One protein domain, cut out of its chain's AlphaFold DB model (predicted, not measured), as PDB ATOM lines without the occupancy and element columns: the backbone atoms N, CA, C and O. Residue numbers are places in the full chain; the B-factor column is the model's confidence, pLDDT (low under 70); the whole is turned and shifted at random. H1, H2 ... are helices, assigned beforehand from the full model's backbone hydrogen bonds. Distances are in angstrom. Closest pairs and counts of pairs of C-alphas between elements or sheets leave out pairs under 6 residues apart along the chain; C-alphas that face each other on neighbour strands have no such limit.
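AT A GLANCE: This is residues 151 to 276 of the 277 residues of an uncharacterized protein of Actinomycetales bacterium (UniProt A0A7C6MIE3). Look for a long, thin rod of three helices, H1, H4 and H5, in a loose up-and-down bundle; the short helices H2 and H3 make the turn from H1 to H4 at one end, and the long loop of residues 232 to 245 leads from H4 to H5 at the other. Residues 195 to 200 and 235 to 242 stick out from the body. The printed part has 126 residues, with five named helices in the order H1, H2, H3, H4, H5 and no named strand; its class is all helix. The whole is loose, with a radius of gyration of the C-alphas of 19.0 A, and spans 61 by 28 by 22 A.

HOW THE PARTS SIT: Begin with the longest helix, H1, residues 153 to 185. It touches H5, residues 246 to 274, at a shallow tilt of 27 degrees, the same way; the closest C-alphas are those of Leu 171 and Tyr 263, 5.1 A apart. With residues 164 to 175 alone, H1 touches residues 220 to 231 of H4, which is residues 207 to 231; the closest C-alphas, of Ala 168 and Leu 227, are 5.9 A apart. H1 and H4 run opposite ways at a steep tilt of 37 degrees, only just past shallow. H4 and H5 form a helical hairpin, opposite ways at a shallow tilt of 34 degrees, only just short of steep, and their closest C-alphas, of Ala 226 and Ala 259, are 5.0 A apart. Farther out, H2, residues 187 to 196, is close to H1 but not clearly touching, with the C-alphas of Asp 182 and Gly 188 at 6.2 A. H2 and H3, residues 199 to 204, touch only at the corner, where the C-alphas of Ala 194 and Ala 201 are 5.4 A apart. H3 and H4 meet only through their link, and H2 and H4 are apart. In H1, H2, H3, H4 and H5 every O i to N i+4 pair is within hydrogen-bond range.

IN THESE COORDINATES: Find C-alpha 153 at (116.126, 67.149, 100.566); from there H1 runs 47.6 A to C-alpha 185 at (104.764, 100.347, 132.704). H2 is 14.1 A long and H3 8.9 A. H4 runs 36.0 A from Gln 207 to Glu 231, and H5 runs 41.9 A from Ala 246 to C-alpha 274 at (111.426, 91.508, 136.374).

THE WHOLE: The C-alphas of Leu 151 and Asp 200 are the two farthest apart, at 63.4 A. The printed part has no cut. The link from H4 to H5, 14 residues, is long; those from H1 to H2, H2 to H3 and H3 to H4 are tight. Look in the B-factor column for a mean pLDDT of 72.5 over the printed part, under 70 for 50 residues, among them 183 to 210 and 233 to 246.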
ATOM      1  N   LEU A 151     117.477  60.494 104.515       56.59
ATOM      2  CA  LEU A 151     118.116  61.807 104.505       56.59
ATOM      3  C   LEU A 151     117.869  62.392 103.115       56.59
ATOM      4  O   LEU A 151     118.627  62.128 102.185       56.59
ATOM      5  N   THR A 152     116.741  63.067 102.977       65.62
ATOM      6  CA  THR A 152     116.166  63.555 101.734       65.62
ATOM      7  C   THR A 152     116.111  65.060 101.847       65.62
ATOM      8  O   THR A 152     115.916  65.617 102.931       65.62
ATOM      9  N   GLN A 153     116.286  65.710 100.709       70.00
ATOM     10  CA  GLN A 153     116.126  67.149 100.566       70.00
ATOM     11  C   GLN A 153     114.785  67.629 101.152       70.00
ATOM     12  O   GLN A 153     114.752  68.624 101.867       70.00
ATOM     13  N   GLU A 154     113.714  66.843 100.984       76.12
ATOM     14  CA  GLU A 154     112.390  67.093 101.573       76.12
ATOM     15  C   GLU A 154     112.407  67.189 103.110       76.12
ATOM     16  O   GLU A 154     111.732  68.041 103.687       76.12
ATOM     17  N   GLY A 155     113.200  66.356 103.793       79.62
ATOM     18  CA  GLY A 155     113.307  66.383 105.254       79.62
ATOM     19  C   GLY A 155     114.027  67.624 105.789       79.62
ATOM     20  O   GLY A 155     113.666  68.139 106.845       79.62
ATOM     21  N   VAL A 156     115.029  68.126 105.061       82.12
ATOM     22  CA  VAL A 156     115.732  69.373 105.406       82.12
ATOM     23  C   VAL A 156     114.849  70.585 105.130       82.12
ATOM     24  O   VAL A 156     114.790  71.489 105.960       82.12
ATOM     25  N   GLU A 157     114.126  70.582 104.012       84.25
ATOM     26  CA  GLU A 157     113.162  71.632 103.674       84.25
ATOM     27  C   GLU A 157     112.055  71.752 104.726       84.25
ATOM     28  O   GLU A 157     111.799  72.844 105.236       84.25
ATOM     29  N   ALA A 158     111.462  70.625 105.129       83.62
ATOM     30  CA  ALA A 158     110.453  70.600 106.183       83.62
ATOM     31  C   ALA A 158     111.010  71.084 107.533       83.62
ATOM     32  O   ALA A 158     110.325  71.802 108.259       83.62
ATOM     33  N   ALA A 159     112.253  70.720 107.868       85.88
ATOM     34  CA  ALA A 159     112.904  71.168 109.096       85.88
ATOM     35  C   ALA A 159     113.178  72.680 109.098       85.88
ATOM     36  O   ALA A 159     112.948  73.334 110.114       85.88
ATOM     37  N   LEU A 160     113.644  73.244 107.978       86.69
ATOM     38  CA  LEU A 160     113.855  74.688 107.842       86.69
ATOM     39  C   LEU A 160     112.532  75.452 107.919       86.69
ATOM     40  O   LEU A 160     112.460  76.427 108.656       86.69
ATOM     41  N   ALA A 161     111.484  74.979 107.243       86.88
ATOM     42  CA  ALA A 161     110.165  75.607 107.295       86.88
ATOM     43  C   ALA A 161     109.558  75.586 108.714       86.88
ATOM     44  O   ALA A 161     109.020  76.594 109.172       86.88
ATOM     45  N   ASP A 162     109.677  74.464 109.441       87.31
ATOM     46  CA  ASP A 162     109.219  74.372 110.838       87.31
ATOM     47  C   ASP A 162     110.009  75.329 111.745       87.31
ATOM     48  O   ASP A 162     109.433  75.981 112.613       87.31
ATOM     49  N   LEU A 163     111.321  75.470 111.526       88.50
ATOM     50  CA  LEU A 163     112.150  76.416 112.273       88.50
ATOM     51  C   LEU A 163     111.845  77.882 111.948       88.50
ATOM     52  O   LEU A 163     111.817  78.691 112.869       88.50
ATOM     53  N   GLU A 164     111.606  78.227 110.682       88.94
ATOM     54  CA  GLU A 164     111.216  79.579 110.258       88.94
ATOM     55  C   GLU A 164     109.895  79.989 110.911       88.94
ATOM     56  O   GLU A 164     109.830  81.025 111.576       88.94
ATOM     57  N   SER A 165     108.870  79.138 110.800       87.44
ATOM     58  CA  SER A 165     107.555  79.387 111.398       87.44
ATOM     59  C   SER A 165     107.637  79.543 112.921       87.44
ATOM     60  O   SER A 165     107.070  80.474 113.496       87.44
ATOM     61  N   ASP A 166     108.392  78.666 113.585       87.69
ATOM     62  CA  ASP A 166     108.560  78.659 115.040       87.69
ATOM     63  C   ASP A 166     109.378  79.866 115.544       87.69
ATOM     64  O   ASP A 166     109.025  80.475 116.556       87.69
ATOM     65  N   ALA A 167     110.439  80.259 114.830       86.19
ATOM     66  CA  ALA A 167     111.233  81.447 115.148       86.19
ATOM     67  C   ALA A 167     110.418  82.736 114.969       86.19
ATOM     68  O   ALA A 167     110.398  83.569 115.879       86.19
ATOM     69  N   ALA A 168     109.690  82.871 113.854       86.62
ATOM     70  CA  ALA A 168     108.817  84.016 113.602       86.62
ATOM     71  C   ALA A 168     107.712  84.121 114.662       86.62
ATOM     72  O   ALA A 168     107.502  85.187 115.240       86.62
ATOM     73  N   HIS A 169     107.055  83.003 114.992       87.94
ATOM     74  CA  HIS A 169     106.011  82.975 116.016       87.94
ATOM     75  C   HIS A 169     106.531  83.414 117.393       87.94
ATOM     76  O   HIS A 169     105.924  84.272 118.038       87.94
ATOM     77  N   ARG A 170     107.675  82.873 117.838       86.75
ATOM     78  CA  ARG A 170     108.296  83.254 119.119       86.75
ATOM     79  C   ARG A 170     108.726  84.715 119.152       86.75
ATOM     80  O   ARG A 170     108.501  85.396 120.154       86.75
ATOM     81  N   LEU A 171     109.367  85.182 118.083       87.38
ATOM     82  CA  LEU A 171     109.880  86.543 118.001       87.38
ATOM     83  C   LEU A 171     108.739  87.563 117.972       87.38
ATOM     84  O   LEU A 171     108.774  88.532 118.728       87.38
ATOM     85  N   ARG A 172     107.683  87.305 117.193       86.44
ATOM     86  CA  ARG A 172     106.473  88.132 117.194       86.44
ATOM     87  C   ARG A 172     105.831  88.178 118.579       86.44
ATOM     88  O   ARG A 172     105.570  89.263 119.086       86.44
ATOM     89  N   GLY A 173     105.668  87.021 119.225       84.56
ATOM     90  CA  GLY A 173     105.078  86.939 120.562       84.56
ATOM     91  C   GLY A 173     105.846  87.745 121.614       84.56
ATOM     92  O   GLY A 173     105.230  88.473 122.390       84.56
ATOM     93  N   VAL A 174     107.187  87.678 121.628       83.38
ATOM     94  CA  VAL A 174     107.977  88.463 122.594       83.38
ATOM     95  C   VAL A 174     107.951  89.962 122.275       83.38
ATOM     96  O   VAL A 174     107.940  90.767 123.200       83.38
ATOM     97  N   ILE A 175     107.914  90.356 120.997       82.75
ATOM     98  CA  ILE A 175     107.802  91.765 120.586       82.75
ATOM     99  C   ILE A 175     106.444  92.346 121.002       82.75
ATOM    100  O   ILE A 175     106.404  93.407 121.622       82.75
ATOM    101  N   GLU A 176     105.339  91.648 120.717       83.81
ATOM    102  CA  GLU A 176     103.989  92.047 121.145       83.81
ATOM    103  C   GLU A 176     103.907  92.206 122.666       83.81
ATOM    104  O   GLU A 176     103.348  93.172 123.182       83.81
ATOM    105  N   GLU A 177     104.525  91.285 123.400       80.69
ATOM    106  CA  GLU A 177     104.592  91.364 124.849       80.69
ATOM    107  C   GLU A 177     105.399  92.567 125.351       80.69
ATOM    108  O   GLU A 177     105.002  93.201 126.328       80.69
ATOM    109  N   TRP A 178     106.503  92.919 124.688       80.50
ATOM    110  CA  TRP A 178     107.257  94.129 125.011       80.50
ATOM    111  C   TRP A 178     106.434  95.399 124.803       80.50
ATOM    112  O   TRP A 178     106.497  96.281 125.657       80.50
ATOM    113  N   TYR A 179     105.621  95.470 123.745       78.25
ATOM    114  CA  TYR A 179     104.690  96.585 123.552       78.25
ATOM    115  C   TYR A 179     103.645  96.661 124.672       78.25
ATOM    116  O   TYR A 179     103.401  97.737 125.209       78.25
ATOM    117  N   LEU A 180     103.101  95.525 125.119       74.88
ATOM    118  CA  LEU A 180     102.187  95.496 126.267       74.88
ATOM    119  C   LEU A 180     102.867  95.937 127.575       74.88
ATOM    120  O   LEU A 180     102.257  96.613 128.407       74.88
ATOM    121  N   VAL A 181     104.126  95.550 127.794       69.94
ATOM    122  CA  VAL A 181     104.909  96.003 128.954       69.94
ATOM    123  C   VAL A 181     105.165  97.504 128.875       69.94
ATOM    124  O   VAL A 181     105.072  98.177 129.901       69.94
ATOM    125  N   ASP A 182     105.454  98.035 127.690       70.50
ATOM    126  CA  ASP A 182     105.653  99.467 127.493       70.50
ATOM    127  C   ASP A 182     104.375 100.266 127.777       70.50
ATOM    128  O   ASP A 182     104.403 101.198 128.582       70.50
ATOM    129  N   ASP A 183     103.238  99.817 127.240       69.62
ATOM    130  CA  ASP A 183     101.920 100.415 127.477       69.62
ATOM    131  C   ASP A 183     101.536 100.409 128.967       69.62
ATOM    132  O   ASP A 183     100.952 101.364 129.482       69.62
ATOM    133  N   THR A 184     101.857  99.327 129.684       63.28
ATOM    134  CA  THR A 184     101.464  99.156 131.096       63.28
ATOM    135  C   THR A 184     102.423  99.811 132.084       63.28
ATOM    136  O   THR A 184     101.977 100.347 133.099       63.28
ATOM    137  N   LYS A 185     103.735  99.764 131.826       64.38
ATOM    138  CA  LYS A 185     104.764 100.347 132.704       64.38
ATOM    139  C   LYS A 185     105.148 101.772 132.306       64.38
ATOM    140  O   LYS A 185     105.867 102.427 133.061       64.38
ATOM    141  N   GLY A 186     104.668 102.250 131.160       59.72
ATOM    142  CA  GLY A 186     104.919 103.589 130.646       59.72
ATOM    143  C   GLY A 186     106.402 103.881 130.458       59.72
ATOM    144  O   GLY A 186     106.854 104.969 130.811       59.72
ATOM    145  N   ILE A 187     107.189 102.912 129.980       60.03
ATOM    146  CA  ILE A 187     108.639 103.095 129.809       60.03
ATOM    147  C   ILE A 187     108.884 104.150 128.718       60.03
ATOM    148  O   ILE A 187     109.640 105.096 128.954       60.03
ATOM    149  N   GLY A 188     108.151 104.073 127.608       57.03
ATOM    150  CA  GLY A 188     108.104 105.043 126.521       57.03
ATOM    151  C   GLY A 188     107.540 106.391 126.961       57.03
ATOM    152  O   GLY A 188     108.124 107.423 126.656       57.03
ATOM    153  N   THR A 189     106.495 106.420 127.792       57.25
ATOM    154  CA  THR A 189     105.940 107.681 128.327       57.25
ATOM    155  C   THR A 189     106.862 108.352 129.349       57.25
ATOM    156  O   THR A 189     106.919 109.579 129.418       57.25
ATOM    157  N   LEU A 190     107.613 107.584 130.144       53.09
ATOM    158  CA  LEU A 190     108.662 108.107 131.028       53.09
ATOM    159  C   LEU A 190     109.832 108.687 130.226       53.09
ATOM    160  O   LEU A 190     110.428 109.671 130.658       53.09
ATOM    161  N   LEU A 191     110.146 108.099 129.071       50.50
ATOM    162  CA  LEU A 191     111.180 108.578 128.156       50.50
ATOM    163  C   LEU A 191     110.744 109.825 127.393       50.50
ATOM    164  O   LEU A 191     111.475 110.812 127.400       50.50
ATOM    165  N   GLU A 192     109.545 109.828 126.813       55.19
ATOM    166  CA  GLU A 192     108.964 111.000 126.152       55.19
ATOM    167  C   GLU A 192     108.872 112.180 127.112       55.19
ATOM    168  O   GLU A 192     109.239 113.293 126.748       55.19
ATOM    169  N   ARG A 193     108.461 111.941 128.363       52.03
ATOM    170  CA  ARG A 193     108.405 112.983 129.392       52.03
ATOM    171  C   ARG A 193     109.801 113.479 129.777       52.03
ATOM    172  O   ARG A 193     110.006 114.682 129.846       52.03
ATOM    173  N   ALA A 194     110.783 112.589 129.938       48.12
ATOM    174  CA  ALA A 194     112.162 112.984 130.240       48.12
ATOM    175  C   ALA A 194     112.858 113.742 129.092       48.12
ATOM    176  O   ALA A 194     113.723 114.577 129.351       48.12
ATOM    177  N   TYR A 195     112.487 113.474 127.837       47.12
ATOM    178  CA  TYR A 195     112.948 114.240 126.676       47.12
ATOM    179  C   TYR A 195     112.181 115.560 126.504       47.12
ATOM    180  O   TYR A 195     112.792 116.573 126.162       47.12
ATOM    181  N   ALA A 196     110.871 115.569 126.764       57.12
ATOM    182  CA  ALA A 196     110.021 116.757 126.684       57.12
ATOM    183  C   ALA A 196     110.330 117.785 127.786       57.12
ATOM    184  O   ALA A 196     110.266 118.985 127.525       57.12
ATOM    185  N   ASP A 197     110.725 117.328 128.978       53.88
ATOM    186  CA  ASP A 197     111.083 118.187 130.115       53.88
ATOM    187  C   ASP A 197     112.499 118.805 129.989       53.88
ATOM    188  O   ASP A 197     112.904 119.622 130.816       53.88
ATOM    189  N   GLY A 198     113.242 118.489 128.918       45.47
ATOM    190  CA  GLY A 198     114.550 119.074 128.613       45.47
ATOM    191  C   GLY A 198     115.726 118.417 129.350       45.47
ATOM    192  O   GLY A 198     115.563 117.677 130.317       45.47
ATOM    193  N   LEU A 199     116.944 118.690 128.861       50.47
ATOM    194  CA  LEU A 199     118.225 118.044 129.214       50.47
ATOM    195  C   LEU A 199     118.528 117.857 130.720       50.47
ATOM    196  O   LEU A 199     119.362 117.014 131.051       50.47
ATOM    197  N   ASP A 200     117.858 118.573 131.621       49.38
ATOM    198  CA  ASP A 200     118.039 118.452 133.072       49.38
ATOM    199  C   ASP A 200     117.355 117.198 133.663       49.38
ATOM    200  O   ASP A 200     117.953 116.517 134.495       49.38
ATOM    201  N   ALA A 201     116.179 116.785 133.165       45.84
ATOM    202  CA  ALA A 201     115.564 115.494 133.526       45.84
ATOM    203  C   ALA A 201     116.306 114.310 132.874       45.84
ATOM    204  O   ALA A 201     116.450 113.229 133.458       45.84
ATOM    205  N   ALA A 202     116.861 114.534 131.678       45.50
ATOM    206  CA  ALA A 202     117.764 113.589 131.037       45.50
ATOM    207  C   ALA A 202     119.046 113.402 131.862       45.50
ATOM    208  O   ALA A 202     119.507 112.271 131.968       45.50
ATOM    209  N   ALA A 203     119.598 114.441 132.500       50.78
ATOM    210  CA  ALA A 203     120.742 114.312 133.408       50.78
ATOM    211  C   ALA A 203     120.422 113.462 134.659       50.78
ATOM    212  O   ALA A 203     121.283 112.690 135.095       50.78
ATOM    213  N   GLU A 204     119.189 113.538 135.181       46.03
ATOM    214  CA  GLU A 204     118.702 112.735 136.319       46.03
ATOM    215  C   GLU A 204     118.404 111.265 135.979       46.03
ATOM    216  O   GLU A 204     118.608 110.382 136.822       46.03
ATOM    217  N   LEU A 205     118.003 110.953 134.738       53.91
ATOM    218  CA  LEU A 205     118.087 109.593 134.195       53.91
ATOM    219  C   LEU A 205     119.569 109.220 134.069       53.91
ATOM    220  O   LEU A 205     120.141 109.296 132.988       53.91
ATOM    221  N   GLY A 206     120.219 108.843 135.173       66.62
ATOM    222  CA  GLY A 206     121.658 108.567 135.194       66.62
ATOM    223  C   GLY A 206     122.096 107.667 134.032       66.62
ATOM    224  O   GLY A 206     121.337 106.803 133.598       66.62
ATOM    225  N   GLN A 207     123.326 107.842 133.531       69.88
ATOM    226  CA  GLN A 207     123.864 107.183 132.322       69.88
ATOM    227  C   GLN A 207     123.516 105.686 132.200       69.88
ATOM    228  O   GLN A 207     123.238 105.195 131.112       69.88
ATOM    229  N   SER A 208     123.484 104.959 133.321       61.50
ATOM    230  CA  SER A 208     123.115 103.542 133.347       61.50
ATOM    231  C   SER A 208     121.685 103.255 132.881       61.50
ATOM    232  O   SER A 208     121.450 102.167 132.366       61.50
ATOM    233  N   ARG A 209     120.727 104.158 133.102       65.19
ATOM    234  CA  ARG A 209     119.326 103.972 132.710       65.19
ATOM    235  C   ARG A 209     119.132 104.249 131.222       65.19
ATOM    236  O   ARG A 209     118.467 103.453 130.575       65.19
ATOM    237  N   ARG A 210     119.800 105.275 130.678       69.50
ATOM    238  CA  ARG A 210     119.866 105.523 129.225       69.50
ATOM    239  C   ARG A 210     120.452 104.330 128.476       69.50
ATOM    240  O   ARG A 210     119.795 103.786 127.606       69.50
ATOM    241  N   ASN A 211     121.597 103.819 128.932       72.62
ATOM    242  CA  ASN A 211     122.226 102.646 128.318       72.62
ATOM    243  C   ASN A 211     121.315 101.400 128.300       72.62
ATOM    244  O   ASN A 211     121.456 100.560 127.420       72.62
ATOM    245  N   VAL A 212     120.430 101.233 129.295       71.00
ATOM    246  CA  VAL A 212     119.476 100.110 129.331       71.00
ATOM    247  C   VAL A 212     118.349 100.316 128.324       71.00
ATOM    248  O   VAL A 212     117.976  99.360 127.656       71.00
ATOM    249  N   VAL A 213     117.837 101.540 128.205       73.94
ATOM    250  CA  VAL A 213     116.802 101.891 127.225       73.94
ATOM    251  C   VAL A 213     117.336 101.730 125.807       73.94
ATOM    252  O   VAL A 213     116.776 100.944 125.054       73.94
ATOM    253  N   ASP A 214     118.486 102.333 125.493       77.50
ATOM    254  CA  ASP A 214     119.114 102.225 124.169       77.50
ATOM    255  C   ASP A 214     119.373 100.756 123.782       77.50
ATOM    256  O   ASP A 214     119.263 100.367 122.619       77.50
ATOM    257  N   ALA A 215     119.709  99.910 124.764       74.81
ATOM    258  CA  ALA A 215     119.915  98.483 124.544       74.81
ATOM    259  C   ALA A 215     118.610  97.716 124.259       74.81
ATOM    260  O   ALA A 215     118.631  96.773 123.466       74.81
ATOM    261  N   ILE A 216     117.497  98.095 124.895       79.00
ATOM    262  CA  ILE A 216     116.174  97.505 124.641       79.00
ATOM    263  C   ILE A 216     115.648  97.975 123.283       79.00
ATOM    264  O   ILE A 216     115.255  97.131 122.479       79.00
ATOM    265  N   ASP A 217     115.732  99.271 122.982       81.75
ATOM    266  CA  ASP A 217     115.314  99.843 121.696       81.75
ATOM    267  C   ASP A 217     116.112  99.235 120.538       81.75
ATOM    268  O   ASP A 217     115.545  98.791 119.539       81.75
ATOM    269  N   GLY A 218     117.433  99.111 120.704       83.12
ATOM    270  CA  GLY A 218     118.289  98.424 119.741       83.12
ATOM    271  C   GLY A 218     117.919  96.947 119.562       83.12
ATOM    272  O   GLY A 218     117.957  96.433 118.446       83.12
ATOM    273  N   ALA A 219     117.524  96.251 120.631       83.69
ATOM    274  CA  ALA A 219     117.079  94.861 120.537       83.69
ATOM    275  C   ALA A 219     115.708  94.710 119.873       83.69
ATOM    276  O   ALA A 219     115.518  93.757 119.121       83.69
ATOM    277  N   LEU A 220     114.777  95.642 120.098       84.25
ATOM    278  CA  LEU A 220     113.486  95.674 119.409       84.25
ATOM    279  C   LEU A 220     113.666  95.970 117.918       84.25
ATOM    280  O   LEU A 220     113.085  95.272 117.091       84.25
ATOM    281  N   ALA A 221     114.524  96.930 117.562       86.56
ATOM    282  CA  ALA A 221     114.860  97.219 116.169       86.56
ATOM    283  C   ALA A 221     115.490  96.002 115.467       86.56
ATOM    284  O   ALA A 221     115.069  95.627 114.373       86.56
ATOM    285  N   ASN A 222     116.446  95.333 116.123       88.25
ATOM    286  CA  ASN A 222     117.035  94.094 115.612       88.25
ATOM    287  C   ASN A 222     116.003  92.960 115.510       88.25
ATOM    288  O   ASN A 222     116.058  92.173 114.568       88.25
ATOM    289  N   GLY A 223     115.067  92.874 116.459       85.50
ATOM    290  CA  GLY A 223     113.964  91.916 116.439       85.50
ATOM    291  C   GLY A 223     113.040  92.120 115.244       85.50
ATOM    292  O   GLY A 223     112.776  91.166 114.524       85.50
ATOM    293  N   HIS A 224     112.620  93.356 114.972       89.88
ATOM    294  CA  HIS A 224     111.807  93.680 113.794       89.88
ATOM    295  C   HIS A 224     112.530  93.364 112.485       89.88
ATOM    296  O   HIS A 224     111.957  92.707 111.622       89.88
ATOM    297  N   ALA A 225     113.807  93.738 112.366       89.88
ATOM    298  CA  ALA A 225     114.606  93.424 111.182       89.88
ATOM    299  C   ALA A 225     114.776  91.906 110.976       89.88
ATOM    300  O   ALA A 225     114.716  91.412 109.851       89.88
ATOM    301  N   ALA A 226     114.977  91.144 112.056       88.88
ATOM    302  CA  ALA A 226     115.084  89.690 111.983       88.88
ATOM    303  C   ALA A 226     113.738  89.020 111.660       88.88
ATOM    304  O   ALA A 226     113.714  88.033 110.925       88.88
ATOM    305  N   LEU A 227     112.630  89.561 112.173       88.50
ATOM    306  CA  LEU A 227     111.282  89.084 111.877       88.50
ATOM    307  C   LEU A 227     110.939  89.299 110.400       88.50
ATOM    308  O   LEU A 227     110.555  88.350 109.724       88.50
ATOM    309  N   GLU A 228     111.182  90.505 109.881       89.69
ATOM    310  CA  GLU A 228     111.018  90.826 108.460       89.69
ATOM    311  C   GLU A 228     111.855  89.890 107.578       89.69
ATOM    312  O   GLU A 228     111.360  89.334 106.599       89.69
ATOM    313  N   ALA A 229     113.112  89.639 107.957       87.31
ATOM    314  CA  ALA A 229     113.987  88.742 107.213       87.31
ATOM    315  C   ALA A 229     113.444  87.301 107.150       87.31
ATOM    316  O   ALA A 229     113.529  86.670 106.096       87.31
ATOM    317  N   VAL A 230     112.882  86.772 108.241       86.81
ATOM    318  CA  VAL A 230     112.322  85.408 108.270       86.81
ATOM    319  C   VAL A 230     110.959  85.329 107.569       86.81
ATOM    320  O   VAL A 230     110.702  84.350 106.875       86.81
ATOM    321  N   GLU A 231     110.116  86.358 107.672       84.00
ATOM    322  CA  GLU A 231     108.779  86.396 107.053       84.00
ATOM    323  C   GLU A 231     108.800  86.713 105.552       84.00
ATOM    324  O   GLU A 231     107.931  86.258 104.808       84.00
ATOM    325  N   SER A 232     109.809  87.449 105.074       73.31
ATOM    326  CA  SER A 232     109.943  87.832 103.657       73.31
ATOM    327  C   SER A 232     109.974  86.642 102.683       73.31
ATOM    328  O   SER A 232     109.713  86.814 101.495       73.31
ATOM    329  N   VAL A 233     110.221  85.423 103.173       60.22
ATOM    330  CA  VAL A 233     110.212  84.184 102.382       60.22
ATOM    331  C   VAL A 233     108.788  83.693 102.075       60.22
ATOM    332  O   VAL A 233     108.580  83.060 101.044       60.22
ATOM    333  N   GLU A 234     107.786  84.021 102.901       53.16
ATOM    334  CA  GLU A 234     106.402  83.538 102.732       53.16
ATOM    335  C   GLU A 234     105.661  84.232 101.567       53.16
ATOM    336  O   GLU A 234     104.647  83.734 101.085       53.16
ATOM    337  N   THR A 235     106.182  85.357 101.056       45.44
ATOM    338  CA  THR A 235     105.513  86.177 100.023       45.44
ATOM    339  C   THR A 235     106.092  86.055  98.613       45.44
ATOM    340  O   THR A 235     105.561  86.664  97.682       45.44
ATOM    341  N   VAL A 236     107.137  85.249  98.401       44.78
ATOM    342  CA  VAL A 236     107.745  85.097  97.071       44.78
ATOM    343  C   VAL A 236     107.206  83.850  96.376       44.78
ATOM    344  O   VAL A 236     107.865  82.820  96.255       44.78
ATOM    345  N   GLU A 237     106.001  83.992  95.829       39.12
ATOM    346  CA  GLU A 237     105.453  83.150  94.760       39.12
ATOM    347  C   GLU A 237     106.209  83.401  93.429       39.12
ATOM    348  O   GLU A 237     105.598  83.585  92.392       39.12
ATOM    349  N   THR A 238     107.545  83.487  93.441       42.88
ATOM    350  CA  THR A 238     108.397  83.707  92.253       42.88
ATOM    351  C   THR A 238     109.881  83.440  92.559       42.88
ATOM    352  O   THR A 238     110.715  84.340  92.512       42.88
ATOM    353  N   VAL A 239     110.269  82.191  92.837       44.75
ATOM    354  CA  VAL A 239     111.682  81.776  92.686       44.75
ATOM    355  C   VAL A 239     111.761  80.481  91.886       44.75
ATOM    356  O   VAL A 239     112.255  79.451  92.334       44.75
ATOM    357  N   GLU A 240     111.313  80.539  90.634       44.31
ATOM    358  CA  GLU A 240     112.015  79.762  89.621       44.31
ATOM    359  C   GLU A 240     113.438  80.350  89.528       44.31
ATOM    360  O   GLU A 240     113.621  81.518  89.196       44.31
ATOM    361  N   THR A 241     114.457  79.540  89.830       42.59
ATOM    362  CA  THR A 241     115.882  79.754  89.479       42.59
ATOM    363  C   THR A 241     116.784  80.686  90.314       42.59
ATOM    364  O   THR A 241     117.785  81.166  89.790       42.59
ATOM    365  N   VAL A 242     116.583  80.840  91.630       42.56
ATOM    366  CA  VAL A 242     117.675  81.298  92.529       42.56
ATOM    367  C   VAL A 242     117.781  80.401  93.768       42.56
ATOM    368  O   VAL A 242     117.111  80.604  94.769       42.56
ATOM    369  N   GLY A 243     118.661  79.396  93.690       48.62
ATOM    370  CA  GLY A 243     119.308  78.808  94.870       48.62
ATOM    371  C   GLY A 243     118.594  77.676  95.619       48.62
ATOM    372  O   GLY A 243     118.672  77.650  96.841       48.62
ATOM    373  N   SER A 244     117.990  76.693  94.937       54.03
ATOM    374  CA  SER A 244     117.577  75.405  95.551       54.03
ATOM    375  C   SER A 244     118.794  74.504  95.860       54.03
ATOM    376  O   SER A 244     118.889  73.362  95.423       54.03
ATOM    377  N   GLY A 245     119.798  75.058  96.539       64.00
ATOM    378  CA  GLY A 245     121.057  74.387  96.854       64.00
ATOM    379  C   GLY A 245     121.603  74.826  98.208       64.00
ATOM    380  O   GLY A 245     121.032  75.694  98.873       64.00
ATOM    381  N   ALA A 246     122.735  74.253  98.621       68.12
ATOM    382  CA  ALA A 246     123.306  74.449  99.957       68.12
ATOM    383  C   ALA A 246     123.465  75.924 100.386       68.12
ATOM    384  O   ALA A 246     123.328  76.237 101.567       68.12
ATOM    385  N   ILE A 247     123.705  76.834  99.435       72.88
ATOM    386  CA  ILE A 247     123.844  78.277  99.685       72.88
ATOM    387  C   ILE A 247     122.513  78.906 100.133       72.88
ATOM    388  O   ILE A 247     122.497  79.635 101.122       72.88
ATOM    389  N   GLY A 248     121.397  78.583  99.470       79.69
ATOM    390  CA  GLY A 248     120.076  79.101  99.847       79.69
ATOM    391  C   GLY A 248     119.623  78.573 101.210       79.69
ATOM    392  O   GLY A 248     119.103  79.322 102.035       79.69
ATOM    393  N   HIS A 249     119.910  77.302 101.502       83.62
ATOM    394  CA  HIS A 249     119.648  76.723 102.821       83.62
ATOM    395  C   HIS A 249     120.499  77.352 103.932       83.62
ATOM    396  O   HIS A 249     119.998  77.566 105.035       83.62
ATOM    397  N   ALA A 250     121.770  77.661 103.659       83.62
ATOM    398  CA  ALA A 250     122.647  78.320 104.623       83.62
ATOM    399  C   ALA A 250     122.172  79.745 104.945       83.62
ATOM    400  O   ALA A 250     122.197  80.151 106.106       83.62
ATOM    401  N   GLU A 251     121.696  80.485 103.943       85.75
ATOM    402  CA  GLU A 251     121.137  81.823 104.142       85.75
ATOM    403  C   GLU A 251     119.840  81.782 104.961       85.75
ATOM    404  O   GLU A 251     119.693  82.544 105.918       85.75
ATOM    405  N   ARG A 252     118.934  80.841 104.657       88.06
ATOM    406  CA  ARG A 252     117.722  80.604 105.460       88.06
ATOM    407  C   ARG A 252     118.065  80.295 106.912       88.06
ATOM    408  O   ARG A 252     117.554  80.950 107.815       88.06
ATOM    409  N   LEU A 253     119.001  79.375 107.140       89.00
ATOM    410  CA  LEU A 253     119.454  79.027 108.484       89.00
ATOM    411  C   LEU A 253     120.053  80.229 109.229       89.00
ATOM    412  O   LEU A 253     119.768  80.416 110.409       89.00
ATOM    413  N   ALA A 254     120.818  81.086 108.549       88.69
ATOM    414  CA  ALA A 254     121.359  82.303 109.150       88.69
ATOM    415  C   ALA A 254     120.261  83.294 109.579       88.69
ATOM    416  O   ALA A 254     120.385  83.921 110.633       88.69
ATOM    417  N   ARG A 255     119.172  83.415 108.806       90.62
ATOM    418  CA  ARG A 255     118.014  84.249 109.175       90.62
ATOM    419  C   ARG A 255     117.272  83.690 110.388       90.62
ATOM    420  O   ARG A 255     116.986  84.440 111.318       90.62
ATOM    421  N   ILE A 256     117.043  82.376 110.426       91.69
ATOM    422  CA  ILE A 256     116.456  81.687 111.588       91.69
ATOM    423  C   ILE A 256     117.327  81.910 112.836       91.69
ATOM    424  O   ILE A 256     116.819  82.248 113.903       91.69
ATOM    425  N   ASP A 257     118.652  81.770 112.712       91.50
ATOM    426  CA  ASP A 257     119.605  82.012 113.804       91.50
ATOM    427  C   ASP A 257     119.555  83.454 114.313       91.50
ATOM    428  O   ASP A 257     119.628  83.682 115.522       91.50
ATOM    429  N   ALA A 258     119.426  84.428 113.410       91.31
ATOM    430  CA  ALA A 258     119.274  85.828 113.780       91.31
ATOM    431  C   ALA A 258     117.968  86.067 114.555       91.31
ATOM    432  O   ALA A 258     118.000  86.720 115.601       91.31
ATOM    433  N   ALA A 259     116.851  85.492 114.100       90.06
ATOM    434  CA  ALA A 259     115.556  85.613 114.768       90.06
ATOM    435  C   ALA A 259     115.547  84.963 116.160       90.06
ATOM    436  O   ALA A 259     115.129  85.596 117.131       90.06
ATOM    437  N   ASP A 260     116.082  83.747 116.299       90.12
ATOM    438  CA  ASP A 260     116.164  83.074 117.600       90.12
ATOM    439  C   ASP A 260     117.070  83.840 118.582       90.12
ATOM    440  O   ASP A 260     116.749  83.954 119.769       90.12
ATOM    441  N   ARG A 261     118.181  84.422 118.108       91.06
ATOM    442  CA  ARG A 261     119.059  85.259 118.946       91.06
ATOM    443  C   ARG A 261     118.394  86.571 119.355       91.06
ATOM    444  O   ARG A 261     118.546  86.979 120.508       91.06
ATOM    445  N   ALA A 262     117.645  87.211 118.458       88.62
ATOM    446  CA  ALA A 262     116.869  88.406 118.782       88.62
ATOM    447  C   ALA A 262     115.798  88.097 119.841       88.62
ATOM    448  O   ALA A 262     115.689  88.812 120.841       88.62
ATOM    449  N   TYR A 263     115.095  86.970 119.696       90.00
ATOM    450  CA  TYR A 263     114.156  86.464 120.698       90.00
ATOM    451  C   TYR A 263     114.836  86.249 122.062       90.00
ATOM    452  O   TYR A 263     114.346  86.738 123.083       90.00
ATOM    453  N   LEU A 264     115.995  85.579 122.099       87.94
ATOM    454  CA  LEU A 264     116.747  85.359 123.340       87.94
ATOM    455  C   LEU A 264     117.205  86.665 123.995       87.94
ATOM    456  O   LEU A 264     117.170  86.775 125.222       87.94
ATOM    457  N   GLN A 265     117.626  87.654 123.206       86.56
ATOM    458  CA  GLN A 265     118.042  88.959 123.712       86.56
ATOM    459  C   GLN A 265     116.868  89.718 124.346       86.56
ATOM    460  O   GLN A 265     116.983  90.183 125.483       86.56
ATOM    461  N   LEU A 266     115.722  89.780 123.662       83.38
ATOM    462  CA  LEU A 266     114.503  90.411 124.176       83.38
ATOM    463  C   LEU A 266     113.993  89.708 125.442       83.38
ATOM    464  O   LEU A 266     113.668  90.364 126.434       83.38
ATOM    465  N   ARG A 267     113.995  88.373 125.463       84.50
ATOM    466  CA  ARG A 267     113.628  87.585 126.650       84.50
ATOM    467  C   ARG A 267     114.587  87.816 127.816       84.50
ATOM    468  O   ARG A 267     114.153  87.923 128.964       84.50
ATOM    469  N   PHE A 268     115.888  87.898 127.543       81.88
ATOM    470  CA  PHE A 268     116.901  88.177 128.558       81.88
ATOM    471  C   PHE A 268     116.669  89.537 129.221       81.88
ATOM    472  O   PHE A 268     116.651  89.617 130.453       81.88
ATOM    473  N   TYR A 269     116.442  90.593 128.432       76.19
ATOM    474  CA  TYR A 269     116.169  91.921 128.979       76.19
ATOM    475  C   TYR A 269     114.890  91.958 129.806       76.19
ATOM    476  O   TYR A 269     114.880  92.568 130.873       76.19
ATOM    477  N   ARG A 270     113.849  91.237 129.388       77.31
ATOM    478  CA  ARG A 270     112.599  91.162 130.141       77.31
ATOM    479  C   ARG A 270     112.829  90.554 131.520       77.31
ATOM    480  O   ARG A 270     112.483  91.164 132.527       77.31
ATOM    481  N   ARG A 271     113.472  89.383 131.577       73.00
ATOM    482  CA  ARG A 271     113.811  88.731 132.850       73.00
ATOM    483  C   ARG A 271     114.656  89.656 133.725       73.00
ATOM    484  O   ARG A 271     114.421  89.747 134.925       73.00
ATOM    485  N   ALA A 272     115.619  90.365 133.131       66.94
ATOM    486  CA  ALA A 272     116.463  91.334 133.835       66.94
ATOM    487  C   ALA A 272     115.677  92.506 134.447       66.94
ATOM    488  O   ALA A 272     116.078  92.993 135.507       66.94
ATOM    489  N   LEU A 273     114.581  92.940 133.815       66.31
ATOM    490  CA  LEU A 273     113.668  93.941 134.370       66.31
ATOM    491  C   LEU A 273     112.800  93.369 135.496       66.31
ATOM    492  O   LEU A 273     112.684  94.008 136.534       66.31
ATOM    493  N   GLU A 274     112.257  92.158 135.344       65.06
ATOM    494  CA  GLU A 274     111.426  91.508 136.374       65.06
ATOM    495  C   GLU A 274     112.159  91.287 137.705       65.06
ATOM    496  O   GLU A 274     111.533  91.296 138.754       65.06
ATOM    497  N   ALA A 275     113.482  91.113 137.690       56.31
ATOM    498  CA  ALA A 275     114.274  90.967 138.915       56.31
ATOM    499  C   ALA A 275     114.657  92.290 139.599       56.31
ATOM    500  O   ALA A 275     115.364  92.264 140.612       56.31
ATOM    501  N   ARG A 276     114.308  93.438 139.007       48.72
ATOM    502  CA  ARG A 276     114.544  94.762 139.600       48.72
ATOM    503  C   ARG A 276     113.327  95.314 140.344       48.72
ATOM    504  O   ARG A 276     113.541  96.181 141.189       48.72
TER     505      ARG A 276